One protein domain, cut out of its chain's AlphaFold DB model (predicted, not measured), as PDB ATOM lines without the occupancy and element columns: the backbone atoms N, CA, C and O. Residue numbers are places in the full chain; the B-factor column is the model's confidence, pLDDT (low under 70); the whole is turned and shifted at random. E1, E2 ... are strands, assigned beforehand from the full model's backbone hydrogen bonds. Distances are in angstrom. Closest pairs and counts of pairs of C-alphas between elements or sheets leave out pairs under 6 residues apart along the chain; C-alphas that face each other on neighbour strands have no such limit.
ATOM      1  N   CYS A  36     143.200 141.686 167.176       97.12
ATOM      2  CA  CYS A  36     141.823 141.304 167.483       97.12
ATOM      3  C   CYS A  36     141.799 139.852 167.964       97.12
ATOM      4  O   CYS A  36     142.153 138.945 167.206       97.12
ATOM      5  N   THR A  37     141.357 139.617 169.196       96.75
ATOM      6  CA  THR A  37     141.269 138.275 169.789       96.75
ATOM      7  C   THR A  37     139.824 137.960 170.144       96.75
ATOM      8  O   THR A  37     139.191 138.689 170.905       96.75
ATOM      9  N   PHE A  38     139.294 136.856 169.616       95.25
ATOM     10  CA  PHE A  38     138.000 136.336 170.052       95.25
ATOM     11  C   PHE A  38     138.156 135.588 171.377       95.25
ATOM     12  O   PHE A  38     138.978 134.680 171.493       95.25
ATOM     13  N   LEU A  39     137.338 135.962 172.356       93.31
ATOM     14  CA  LEU A  39     137.225 135.298 173.642       93.31
ATOM     15  C   LEU A  39     135.877 134.572 173.710       93.31
ATOM     16  O   LEU A  39     134.831 135.235 173.693       93.31
ATOM     17  N   PRO A  40     135.870 133.230 173.797       90.44
ATOM     18  CA  PRO A  40     134.630 132.487 173.953       90.44
ATOM     19  C   PRO A  40     133.967 132.823 175.293       90.44
ATOM     20  O   PRO A  40     134.638 133.097 176.289       90.44
ATOM     21  N   SER A  41     132.633 132.801 175.322       85.62
ATOM     22  CA  SER A  41     131.888 132.910 176.579       85.62
ATOM     23  C   SER A  41     132.050 131.626 177.392       85.62
ATOM     24  O   SER A  41     132.016 130.530 176.832       85.62
ATOM     25  N   THR A  42     132.185 131.760 178.711       77.62
ATOM     26  CA  THR A  42     132.135 130.627 179.645       77.62
ATOM     27  C   THR A  42     130.713 130.093 179.834       77.62
ATOM     28  O   THR A  42     130.542 128.899 180.062       77.62
ATOM     29  N   ASP A  43     129.694 130.944 179.658       71.44
ATOM     30  CA  ASP A  43     128.293 130.655 179.985       71.44
ATOM     31  C   ASP A  43     127.407 130.661 178.735       71.44
ATOM     32  O   ASP A  43     126.614 131.577 178.543       71.44
ATOM     33  N   ALA A  44     127.561 129.667 177.850       69.50
ATOM     34  CA  ALA A  44     126.745 129.424 176.639       69.50
ATOM     35  C   ALA A  44     126.470 130.639 175.708       69.50
ATOM     36  O   ALA A  44     125.684 130.532 174.765       69.50
ATOM     37  N   GLY A  45     127.105 131.786 175.950       81.62
ATOM     38  CA  GLY A  45     126.909 133.033 175.230       81.62
ATOM     39  C   GLY A  45     127.786 133.132 173.985       81.62
ATOM     40  O   GLY A  45     128.640 132.290 173.711       81.62
ATOM     41  N   LYS A  46     127.607 134.216 173.228       86.88
ATOM     42  CA  LYS A  46     128.290 134.442 171.941       86.88
ATOM     43  C   LYS A  46     129.757 134.888 172.069       86.88
ATOM     44  O   LYS A  46     130.468 134.929 171.072       86.88
ATOM     45  N   GLY A  47     130.228 135.181 173.284       91.31
ATOM     46  CA  GLY A  47     131.599 135.623 173.559       91.31
ATOM     47  C   GLY A  47     131.811 137.120 173.327       91.31
ATOM     48  O   GLY A  47     130.859 137.905 173.307       91.31
ATOM     49  N   ARG A  48     133.075 137.519 173.187       93.38
ATOM     50  CA  ARG A  48     133.483 138.913 172.966       93.38
ATOM     51  C   ARG A  48     134.736 138.999 172.100       93.38
ATOM     52  O   ARG A  48     135.541 138.073 172.091       93.38
ATOM     53  N   ILE A  49     134.912 140.102 171.381       95.44
ATOM     54  CA  ILE A  49     136.140 140.398 170.628       95.44
ATOM     55  C   ILE A  49     136.900 141.475 171.387       95.44
ATOM     56  O   ILE A  49     136.327 142.512 171.699       95.44
ATOM     57  N   VAL A  50     138.176 141.236 171.666       96.50
ATOM     58  CA  VAL A  50     139.069 142.216 172.287       96.50
ATOM     59  C   VAL A  50     139.971 142.809 171.220       96.50
ATOM     60  O   VAL A  50     140.606 142.066 170.471       96.50
ATOM     61  N   ILE A  51     140.040 144.133 171.179       97.62
ATOM     62  CA  ILE A  51     140.934 144.906 170.325       97.62
ATOM     63  C   ILE A  51     141.980 145.563 171.215       97.62
ATOM     64  O   ILE A  51     141.624 146.206 172.202       97.62
ATOM     65  N   VAL A  52     143.257 145.403 170.875       97.81
ATOM     66  CA  VAL A  52     144.370 145.919 171.680       97.81
ATOM     67  C   VAL A  52     145.287 146.790 170.833       97.81
ATOM     68  O   VAL A  52     145.743 146.364 169.767       97.81
ATOM     69  N   GLY A  53     145.591 147.985 171.344       97.25
ATOM     70  CA  GLY A  53     146.568 148.915 170.790       97.25
ATOM     71  C   GLY A  53     146.237 149.373 169.370       97.25
ATOM     72  O   GLY A  53     145.094 149.674 169.038       97.25
ATOM     73  N   GLY A  54     147.268 149.433 168.531       98.00
ATOM     74  CA  GLY A  54     147.201 149.974 167.178       98.00
ATOM     75  C   GLY A  54     147.837 151.352 167.089       98.00
ATOM     76  O   GLY A  54     148.398 151.869 168.054       98.00
ATOM     77  N   ALA A  55     147.804 151.929 165.897       97.50
ATOM     78  CA  ALA A  55     148.328 153.259 165.647       97.50
ATOM     79  C   ALA A  55     147.538 153.970 164.553       97.50
ATOM     80  O   ALA A  55     146.909 153.346 163.692       97.50
ATOM     81  N   ASN A  56     147.618 155.289 164.575       96.50
ATOM     82  CA  ASN A  56     147.224 156.165 163.484       96.50
ATOM     83  C   ASN A  56     148.350 157.211 163.270       96.50
ATOM     84  O   ASN A  56     149.399 157.121 163.916       96.50
ATOM     85  N   PRO A  57     148.184 158.206 162.380       95.50
ATOM     86  CA  PRO A  57     149.189 159.255 162.188       95.50
ATOM     87  C   PRO A  57     149.555 160.072 163.444       95.50
ATOM     88  O   PRO A  57     150.638 160.654 163.474       95.50
ATOM     89  N   ASP A  58     148.702 160.106 164.474       93.75
ATOM     90  CA  ASP A  58     148.946 160.838 165.725       93.75
ATOM     91  C   ASP A  58     149.847 160.053 166.694       93.75
ATOM     92  O   ASP A  58     150.539 160.643 167.529       93.75
ATOM     93  N   GLY A  59     149.894 158.725 166.561       95.12
ATOM     94  CA  GLY A  59     150.789 157.863 167.324       95.12
ATOM     95  C   GLY A  59     150.266 156.446 167.525       95.12
ATOM     96  O   GLY A  59     149.256 156.029 166.965       95.12
ATOM     97  N   SER A  60     150.999 155.695 168.345       96.88
ATOM     98  CA  SER A  60     150.597 154.380 168.843       96.88
ATOM     99  C   SER A  60     149.696 154.507 170.068       96.88
ATOM    100  O   SER A  60     149.919 155.387 170.901       96.88
ATOM    101  N   PHE A  61     148.765 153.572 170.229       96.56
ATOM    102  CA  PHE A  61     147.797 153.530 171.318       96.56
ATOM    103  C   PHE A  61     148.117 152.433 172.328       96.56
ATOM    104  O   PHE A  61     148.638 151.368 171.981       96.56
ATOM    105  N   SER A  62     147.796 152.710 173.589       95.69
ATOM    106  CA  SER A  62     147.787 151.756 174.707       95.69
ATOM    107  C   SER A  62     146.373 151.340 175.106       95.69
ATOM    108  O   SER A  62     146.195 150.667 176.117       95.69
ATOM    109  N   ASP A  63     145.367 151.775 174.356       95.38
ATOM    110  CA  ASP A  63     143.974 151.521 174.685       95.38
ATOM    111  C   ASP A  63     143.573 150.097 174.295       95.38
ATOM    112  O   ASP A  63     144.180 149.451 173.433       95.38
ATOM    113  N   SER A  64     142.544 149.592 174.965       96.31
ATOM    114  CA  SER A  64     141.887 148.335 174.630       96.31
ATOM    115  C   SER A  64     140.391 148.580 174.516       96.31
ATOM    116  O   SER A  64     139.856 149.455 175.191       96.31
ATOM    117  N   TYR A  65     139.726 147.815 173.661       96.56
ATOM    118  CA  TYR A  65     138.287 147.902 173.429       96.56
ATOM    119  C   TYR A  65     137.702 146.504 173.340       96.56
ATOM    120  O   TYR A  65     138.376 145.563 172.914       96.56
ATOM    121  N   ILE A  66     136.441 146.363 173.720       95.56
ATOM    122  CA  ILE A  66     135.722 145.095 173.671       95.56
ATOM    123  C   ILE A  66     134.452 145.282 172.849       95.56
ATOM    124  O   ILE A  66     133.729 146.250 173.046       95.56
ATOM    125  N   ILE A  67     134.163 144.339 171.952       94.62
ATOM    126  CA  ILE A  67     132.834 144.175 171.354       94.62
ATOM    127  C   ILE A  67     132.175 142.975 172.029       94.62
ATOM    128  O   ILE A  67     132.608 141.833 171.833       94.62
ATOM    129  N   ASN A  68     131.129 143.214 172.816       91.38
ATOM    130  CA  ASN A  68     130.334 142.152 173.430       91.38
ATOM    131  C   ASN A  68     129.361 141.568 172.402       91.38
ATOM    132  O   ASN A  68     128.478 142.274 171.922       91.38
ATOM    133  N   LEU A  69     129.496 140.277 172.076       89.62
ATOM    134  CA  LEU A  69     128.713 139.647 171.005       89.62
ATOM    135  C   LEU A  69     127.369 139.071 171.468       89.62
ATOM    136  O   LEU A  69     126.617 138.576 170.642       89.62
ATOM    137  N   GLY A  70     127.082 139.068 172.774       80.94
ATOM    138  CA  GLY A  70     125.892 138.427 173.351       80.94
ATOM    139  C   GLY A  70     124.567 139.110 173.002       80.94
ATOM    140  O   GLY A  70     123.663 138.442 172.513       80.94
ATOM    141  N   ASN A  71     124.477 140.417 173.271       72.88
ATOM    142  CA  ASN A  71     123.280 141.242 173.063       72.88
ATOM    143  C   ASN A  71     123.454 142.101 171.803       72.88
ATOM    144  O   ASN A  71     123.991 141.616 170.822       72.88
ATOM    145  N   ALA A  72     123.063 143.383 171.841       78.44
ATOM    146  CA  ALA A  72     122.973 144.324 170.722       78.44
ATOM    147  C   ALA A  72     124.290 144.698 170.006       78.44
ATOM    148  O   ALA A  72     124.319 145.702 169.304       78.44
ATOM    149  N   HIS A  73     125.355 143.910 170.176       87.88
ATOM    150  CA  HIS A  73     126.735 144.272 169.875       87.88
ATOM    151  C   HIS A  73     127.098 145.593 170.561       87.88
ATOM    152  O   HIS A  73     126.776 146.665 170.073       87.88
ATOM    153  N   GLU A  74     127.766 145.546 171.707       92.19
ATOM    154  CA  GLU A  74     128.090 146.768 172.454       92.19
ATOM    155  C   GLU A  74     129.597 146.936 172.601       92.19
ATOM    156  O   GLU A  74     130.299 145.987 172.966       92.19
ATOM    157  N   TRP A  75     130.069 148.148 172.308       95.12
ATOM    158  CA  TRP A  75     131.407 148.596 172.648       95.12
ATOM    159  C   TRP A  75     131.534 148.809 174.148       95.12
ATOM    160  O   TRP A  75     130.736 149.520 174.754       95.12
ATOM    161  N   ASP A  76     132.597 148.258 174.711       93.19
ATOM    162  CA  ASP A  76     133.000 148.469 176.091       93.19
ATOM    163  C   ASP A  76     134.487 148.845 176.151       93.19
ATOM    164  O   ASP A  76     135.281 148.479 175.272       93.19
ATOM    165  N   ILE A  77     134.853 149.601 177.183       93.81
ATOM    166  CA  ILE A  77     136.218 150.057 177.433       93.81
ATOM    167  C   ILE A  77     136.672 149.413 178.747       93.81
ATOM    168  O   ILE A  77     136.240 149.847 179.816       93.81
ATOM    169  N   PRO A  78     137.531 148.379 178.698       92.75
ATOM    170  CA  PRO A  78     137.996 147.717 179.902       92.75
ATOM    171  C   PRO A  78     138.870 148.647 180.752       92.75
ATOM    172  O   PRO A  78     139.654 149.444 180.239       92.75
ATOM    173  N   ASP A  79     138.814 148.462 182.068       89.38
ATOM    174  CA  ASP A  79     139.624 149.167 183.070       89.38
ATOM    175  C   ASP A  79     141.058 148.608 183.195       89.38
ATOM    176  O   ASP A  79     141.698 148.705 184.247       89.38
ATOM    177  N   TRP A  80     141.583 148.000 182.127       90.12
ATOM    178  CA  TRP A  80     142.898 147.366 182.135       90.12
ATOM    179  C   TRP A  80     144.012 148.406 182.156       90.12
ATOM    180  O   TRP A  80     144.055 149.332 181.351       90.12
ATOM    181  N   VAL A  81     144.966 148.213 183.063       85.31
ATOM    182  CA  VAL A  81     146.085 149.133 183.266       85.31
ATOM    183  C   VAL A  81     147.410 148.501 182.861       85.31
ATOM    184  O   VAL A  81     147.592 147.287 182.911       85.31
ATOM    185  N   GLY A  82     148.370 149.350 182.500       86.38
ATOM    186  CA  GLY A  82     149.763 148.954 182.307       86.38
ATOM    187  C   GLY A  82     150.155 148.599 180.875       86.38
ATOM    188  O   GLY A  82     151.354 148.481 180.627       86.38
ATOM    189  N   LEU A  83     149.220 148.493 179.921       93.06
ATOM    190  CA  LEU A  83     149.584 148.354 178.508       93.06
ATOM    191  C   LEU A  83     150.372 149.588 178.058       93.06
ATOM    192  O   LEU A  83     149.943 150.722 178.242       93.06
ATOM    193  N   GLN A  84     151.533 149.369 177.456       94.88
ATOM    194  CA  GLN A  84     152.294 150.440 176.832       94.88
ATOM    195  C   GLN A  84     151.939 150.569 175.347       94.88
ATOM    196  O   GLN A  84     151.732 149.535 174.699       94.88
ATOM    197  N   PRO A  85     151.951 151.796 174.786       96.00
ATOM    198  CA  PRO A  85     151.523 152.040 173.415       96.00
ATOM    199  C   PRO A  85     152.262 151.191 172.383       96.00
ATOM    200  O   PRO A  85     153.496 151.112 172.442       96.00
ATOM    201  N   ARG A  86     151.522 150.546 171.469       97.38
ATOM    202  CA  ARG A  86     152.099 149.652 170.449       97.38
ATOM    203  C   ARG A  86     151.159 149.326 169.284       97.38
ATOM    204  O   ARG A  86     149.952 149.212 169.467       97.38
ATOM    205  N   TYR A  87     151.734 149.041 168.120       98.06
ATOM    206  CA  TYR A  87     151.073 148.452 166.946       98.06
ATOM    207  C   TYR A  87     151.925 147.299 166.380       98.06
ATOM    208  O   TYR A  87     153.052 147.107 166.827       98.06
ATOM    209  N   GLU A  88     151.381 146.482 165.471       98.00
ATOM    210  CA  GLU A  88     152.046 145.308 164.865       98.00
ATOM    211  C   GLU A  88     152.590 144.295 165.896       98.00
ATOM    212  O   GLU A  88     153.571 143.587 165.671       98.00
ATOM    213  N   HIS A  89     151.948 144.225 167.062       98.00
ATOM    214  CA  HIS A  89     152.233 143.238 168.102       98.00
ATOM    215  C   HIS A  89     151.430 141.953 167.863       98.00
ATOM    216  O   HIS A  89     150.543 141.911 167.010       98.00
ATOM    217  N   CYS A  90     151.698 140.910 168.651       98.00
ATOM    218  CA  CYS A  90     150.798 139.764 168.749       98.00
ATOM    219  C   CYS A  90     150.091 139.748 170.106       98.00
ATOM    220  O   CYS A  90     150.642 140.194 171.117       98.00
ATOM    221  N   SER A  91     148.868 139.225 170.113       97.25
ATOM    222  CA  SER A  91     148.109 138.971 171.329       97.25
ATOM    223  C   SER A  91     147.452 137.597 171.281       97.25
ATOM    224  O   SER A  91     147.063 137.113 170.213       97.25
ATOM    225  N   PHE A  92     147.396 136.930 172.430       96.50
ATOM    226  CA  PHE A  92     146.811 135.599 172.549       96.50
ATOM    227  C   PHE A  92     146.421 135.293 173.994       96.50
ATOM    228  O   PHE A  92     146.983 135.844 174.939       96.50
ATOM    229  N   VAL A  93     145.473 134.375 174.160       95.88
ATOM    230  CA  VAL A  93     145.118 133.808 175.462       95.88
ATOM    231  C   VAL A  93     145.726 132.410 175.551       95.88
ATOM    232  O   VAL A  93     145.367 131.552 174.740       95.88
ATOM    233  N   PRO A  94     146.676 132.156 176.465       94.44
ATOM    234  CA  PRO A  94     147.229 130.821 176.640       94.44
ATOM    235  C   PRO A  94     146.210 129.893 177.310       94.44
ATOM    236  O   PRO A  94     145.519 130.279 178.246       94.44
ATOM    237  N   GLU A  95     146.183 128.623 176.904       92.31
ATOM    238  CA  GLU A  95     145.304 127.605 177.509       92.31
ATOM    239  C   GLU A  95     145.579 127.400 179.011       92.31
ATOM    240  O   GLU A  95     144.673 127.107 179.784       92.31
ATOM    241  N   SER A  96     146.830 127.605 179.437       93.38
ATOM    242  CA  SER A  96     147.232 127.510 180.847       93.38
ATOM    243  C   SER A  96     146.751 128.673 181.723       93.38
ATOM    244  O   SER A  96     146.751 128.533 182.944       93.38
ATOM    245  N   ASP A  97     146.343 129.795 181.124       92.06
ATOM    246  CA  ASP A  97     145.814 130.965 181.829       92.06
ATOM    247  C   ASP A  97     144.732 131.662 180.977       92.06
ATOM    248  O   ASP A  97     144.973 132.715 180.376       92.06
ATOM    249  N   PRO A  98     143.516 131.084 180.914       90.81
ATOM    250  CA  PRO A  98     142.422 131.593 180.087       90.81
ATOM    251  C   PRO A  98     141.859 132.937 180.577       90.81
ATOM    252  O   PRO A  98     140.983 133.517 179.935       90.81
ATOM    253  N   GLN A  99     142.333 133.427 181.725       90.44
ATOM    254  CA  GLN A  99     141.903 134.679 182.341       90.44
ATOM    255  C   GLN A  99     142.810 135.860 181.979       90.44
ATOM    256  O   GLN A  99     142.569 136.982 182.438       90.44
ATOM    257  N   SER A 100     143.828 135.631 181.150       92.94
ATOM    258  CA  SER A 100     144.821 136.637 180.805       92.94
ATOM    259  C   SER A 100     145.062 136.706 179.302       92.94
ATOM    260  O   SER A 100     145.246 135.695 178.629       92.94
ATOM    261  N   LEU A 101     145.128 137.927 178.778       95.44
ATOM    262  CA  LEU A 101     145.556 138.217 177.419       95.44
ATOM    263  C   LEU A 101     147.029 138.621 177.432       95.44
ATOM    264  O   LEU A 101     147.415 139.626 178.030       95.44
ATOM    265  N   TRP A 102     147.854 137.824 176.770       97.06
ATOM    266  CA  TRP A 102     149.287 138.045 176.660       97.06
ATOM    267  C   TRP A 102     149.579 138.854 175.407       97.06
ATOM    268  O   TRP A 102     149.052 138.556 174.339       97.06
ATOM    269  N   VAL A 103     150.430 139.866 175.544       97.81
ATOM    270  CA  VAL A 103     150.799 140.810 174.490       97.81
ATOM    271  C   VAL A 103     152.312 140.791 174.333       97.81
ATOM    272  O   VAL A 103     153.034 141.095 175.284       97.81
ATOM    273  N   PHE A 104     152.807 140.455 173.145       97.56
ATOM    274  CA  PHE A 104     154.243 140.390 172.874       97.56
ATOM    275  C   PHE A 104     154.648 141.300 171.717       97.56
ATOM    276  O   PHE A 104     153.969 141.388 170.693       97.56
ATOM    277  N   ALA A 105     155.803 141.944 171.897       97.25
ATOM    278  CA  ALA A 105     156.460 142.784 170.905       97.25
ATOM    279  C   ALA A 105     155.585 143.948 170.394       97.25
ATOM    280  O   ALA A 105     154.815 144.538 171.162       97.25
ATOM    281  N   GLY A 106     155.762 144.313 169.125       97.62
ATOM    282  CA  GLY A 106     155.171 145.475 168.468       97.62
ATOM    283  C   GLY A 106     156.148 146.632 168.312       97.62
ATOM    284  O   GLY A 106     157.290 146.568 168.764       97.62
ATOM    285  N   ALA A 107     155.681 147.698 167.684       96.06
ATOM    286  CA  ALA A 107     156.422 148.928 167.469       96.06
ATOM    287  C   ALA A 107     155.697 150.123 168.093       96.06
ATOM    288  O   ALA A 107     154.484 150.108 168.307       96.06
ATOM    289  N   GLU A 108     156.462 151.163 168.388       93.00
ATOM    290  CA  GLU A 108     155.996 152.504 168.712       93.00
ATOM    291  C   GLU A 108     156.857 153.526 167.955       93.00
ATOM    292  O   GLU A 108     157.803 153.164 167.253       93.00
ATOM    293  N   LYS A 109     156.521 154.811 168.067       87.00
ATOM    294  CA  LYS A 109     157.166 155.897 167.317       87.00
ATOM    295  C   LYS A 109     158.701 155.899 167.406       87.00
ATOM    296  O   LYS A 109     159.348 156.250 166.422       87.00
ATOM    297  N   ASN A 110     159.280 155.545 168.552       89.31
ATOM    298  CA  ASN A 110     160.726 155.597 168.793       89.31
ATOM    299  C   ASN A 110     161.427 154.230 168.732       89.31
ATOM    300  O   ASN A 110     162.642 154.176 168.935       89.31
ATOM    301  N   GLY A 111     160.722 153.139 168.415       93.56
ATOM    302  CA  GLY A 111     161.366 151.842 168.226       93.56
ATOM    303  C   GLY A 111     160.469 150.627 168.419       93.56
ATOM    304  O   GLY A 111     159.255 150.711 168.579       93.56
ATOM    305  N   ASN A 112     161.114 149.462 168.407       96.12
ATOM    306  CA  ASN A 112     160.455 148.175 168.575       96.12
ATOM    307  C   ASN A 112     160.471 147.739 170.038       96.12
ATOM    308  O   ASN A 112     161.444 147.945 170.765       96.12
ATOM    309  N   ARG A 113     159.411 147.050 170.443       94.00
ATOM    310  CA  ARG A 113     159.276 146.398 171.739       94.00
ATOM    311  C   ARG A 113     159.651 144.929 171.607       94.00
ATOM    312  O   ARG A 113     159.299 144.265 170.637       94.00
ATOM    313  N   ASN A 114     160.323 144.402 172.621       94.62
ATOM    314  CA  ASN A 114     160.660 142.980 172.754       94.62
ATOM    315  C   ASN A 114     160.111 142.370 174.057       94.62
ATOM    316  O   ASN A 114     160.471 141.255 174.425       94.62
ATOM    317  N   CYS A 115     159.261 143.113 174.766       93.94
ATOM    318  CA  CYS A 115     158.716 142.716 176.052       93.94
ATOM    319  C   CYS A 115     157.378 141.978 175.926       93.94
ATOM    320  O   CYS A 115     156.674 142.086 174.915       93.94
ATOM    321  N   VAL A 116     157.027 141.262 176.995       95.88
ATOM    322  CA  VAL A 116     155.720 140.628 177.201       95.88
ATOM    323  C   VAL A 116     154.951 141.435 178.244       95.88
ATOM    324  O   VAL A 116     155.488 141.734 179.309       95.88
ATOM    325  N   GLN A 117     153.700 141.773 177.950       95.06
ATOM    326  CA  GLN A 117     152.754 142.347 178.906       95.06
ATOM    327  C   GLN A 117     151.549 141.421 179.048       95.06
ATOM    328  O   GLN A 117     151.190 140.719 178.104       95.06
ATOM    329  N   VAL A 118     150.938 141.410 180.228       94.88
ATOM    330  CA  VAL A 118     149.784 140.564 180.532       94.88
ATOM    331  C   VAL A 118     148.640 141.470 180.968       94.88
ATOM    332  O   VAL A 118     148.803 142.276 181.881       94.88
ATOM    333  N   LEU A 119     147.502 141.355 180.290       93.56
ATOM    334  CA  LEU A 119     146.260 142.048 180.620       93.56
ATOM    335  C   LEU A 119     145.307 141.036 181.243       93.56
ATOM    336  O   LEU A 119     145.049 139.983 180.661       93.56
ATOM    337  N   HIS A 120     144.784 141.331 182.426       90.94
ATOM    338  CA  HIS A 120     143.846 140.437 183.096       90.94
ATOM    339  C   HIS A 120     142.417 140.736 182.656       90.94
ATOM    340  O   HIS A 120     141.959 141.865 182.758       90.94
ATOM    341  N   LEU A 121     141.701 139.709 182.204       88.31
ATOM    342  CA  LEU A 121     140.404 139.832 181.535       88.31
ATOM    343  C   LEU A 121     139.210 140.099 182.475       88.31
ATOM    344  O   LEU A 121     138.078 140.202 181.994       88.31
ATOM    345  N   PHE A 122     139.462 140.196 183.783       78.62
ATOM    346  CA  PHE A 122     138.487 140.488 184.836       78.62
ATOM    347  C   PHE A 122     138.834 141.819 185.503       78.62
ATOM    348  O   PHE A 122     140.013 142.102 185.734       78.62
ATOM    349  N   SER A 123     137.812 142.606 185.845       59.03
ATOM    350  CA  SER A 123     137.999 143.869 186.563       59.03
ATOM    351  C   SER A 123     138.654 143.630 187.927       59.03
ATOM    352  O   SER A 123     138.411 142.628 188.609       59.03
ATOM    353  N   VAL A 124     139.460 144.597 188.370       51.09
ATOM    354  CA  VAL A 124     140.082 144.605 189.706       51.09
ATOM    355  C   VAL A 124     139.027 144.510 190.820       51.09
ATOM    356  O   VAL A 124     139.320 143.972 191.892       51.09
ATOM    357  N   PHE A 125     137.788 144.951 190.572       42.09
ATOM    358  CA  PHE A 125     136.705 144.881 191.554       42.09
ATOM    359  C   PHE A 125     136.330 143.434 191.924       42.09
ATOM    360  O   PHE A 125     136.101 143.137 193.099       42.09
TER     361      PHE A 125
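Overview. This is residues 36 to 125 of the 146 residues of the protein "Rab9 effector protein with kelch motifs-like" of Sinocyclocheilus grahami (UniProt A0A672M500). Amid little regular structure, two small antiparallel sheets stand side by side, E1 E2 E3 E4 and E5 E6 E7, nearest along E1 and E5. Each is a meander, successive strands being antiparallel neighbours. The 90 printed residues hold seven strands, 30 residues, and no named helix: all strand. The whole is compact, radius of gyration of the C-alphas 13.5 A, spanning 43 by 30 by 23 A.

Along the chain. Find C-alpha 36 at (141.823, 141.304, 167.483), where E1, residues 36 to 39, begins. From there come E2, 48 to 52; E3, 64 to 68; E4, 74 to 76; E5, 90 to 92; E6, 100 to 104; and E7, 116 to 120, running 13.3 A to C-alpha 120 at (143.846, 140.437, 183.096).

Arrangement. Within hydrogen-bond range are N 49 and O 67, 2.9 A, in hairpin E2 and E3, and N 101 and O 119, 2.8 A, in hairpin E6 and E7. The closest C-alphas of E1 and E5, Thr 37 and Phe 92, are 6.7 A apart.

Size, cuts and confidence. Look at residues 77 to 89, the long link E4 to E5. Residues 44 and 123 to 125 have pLDDT under 70.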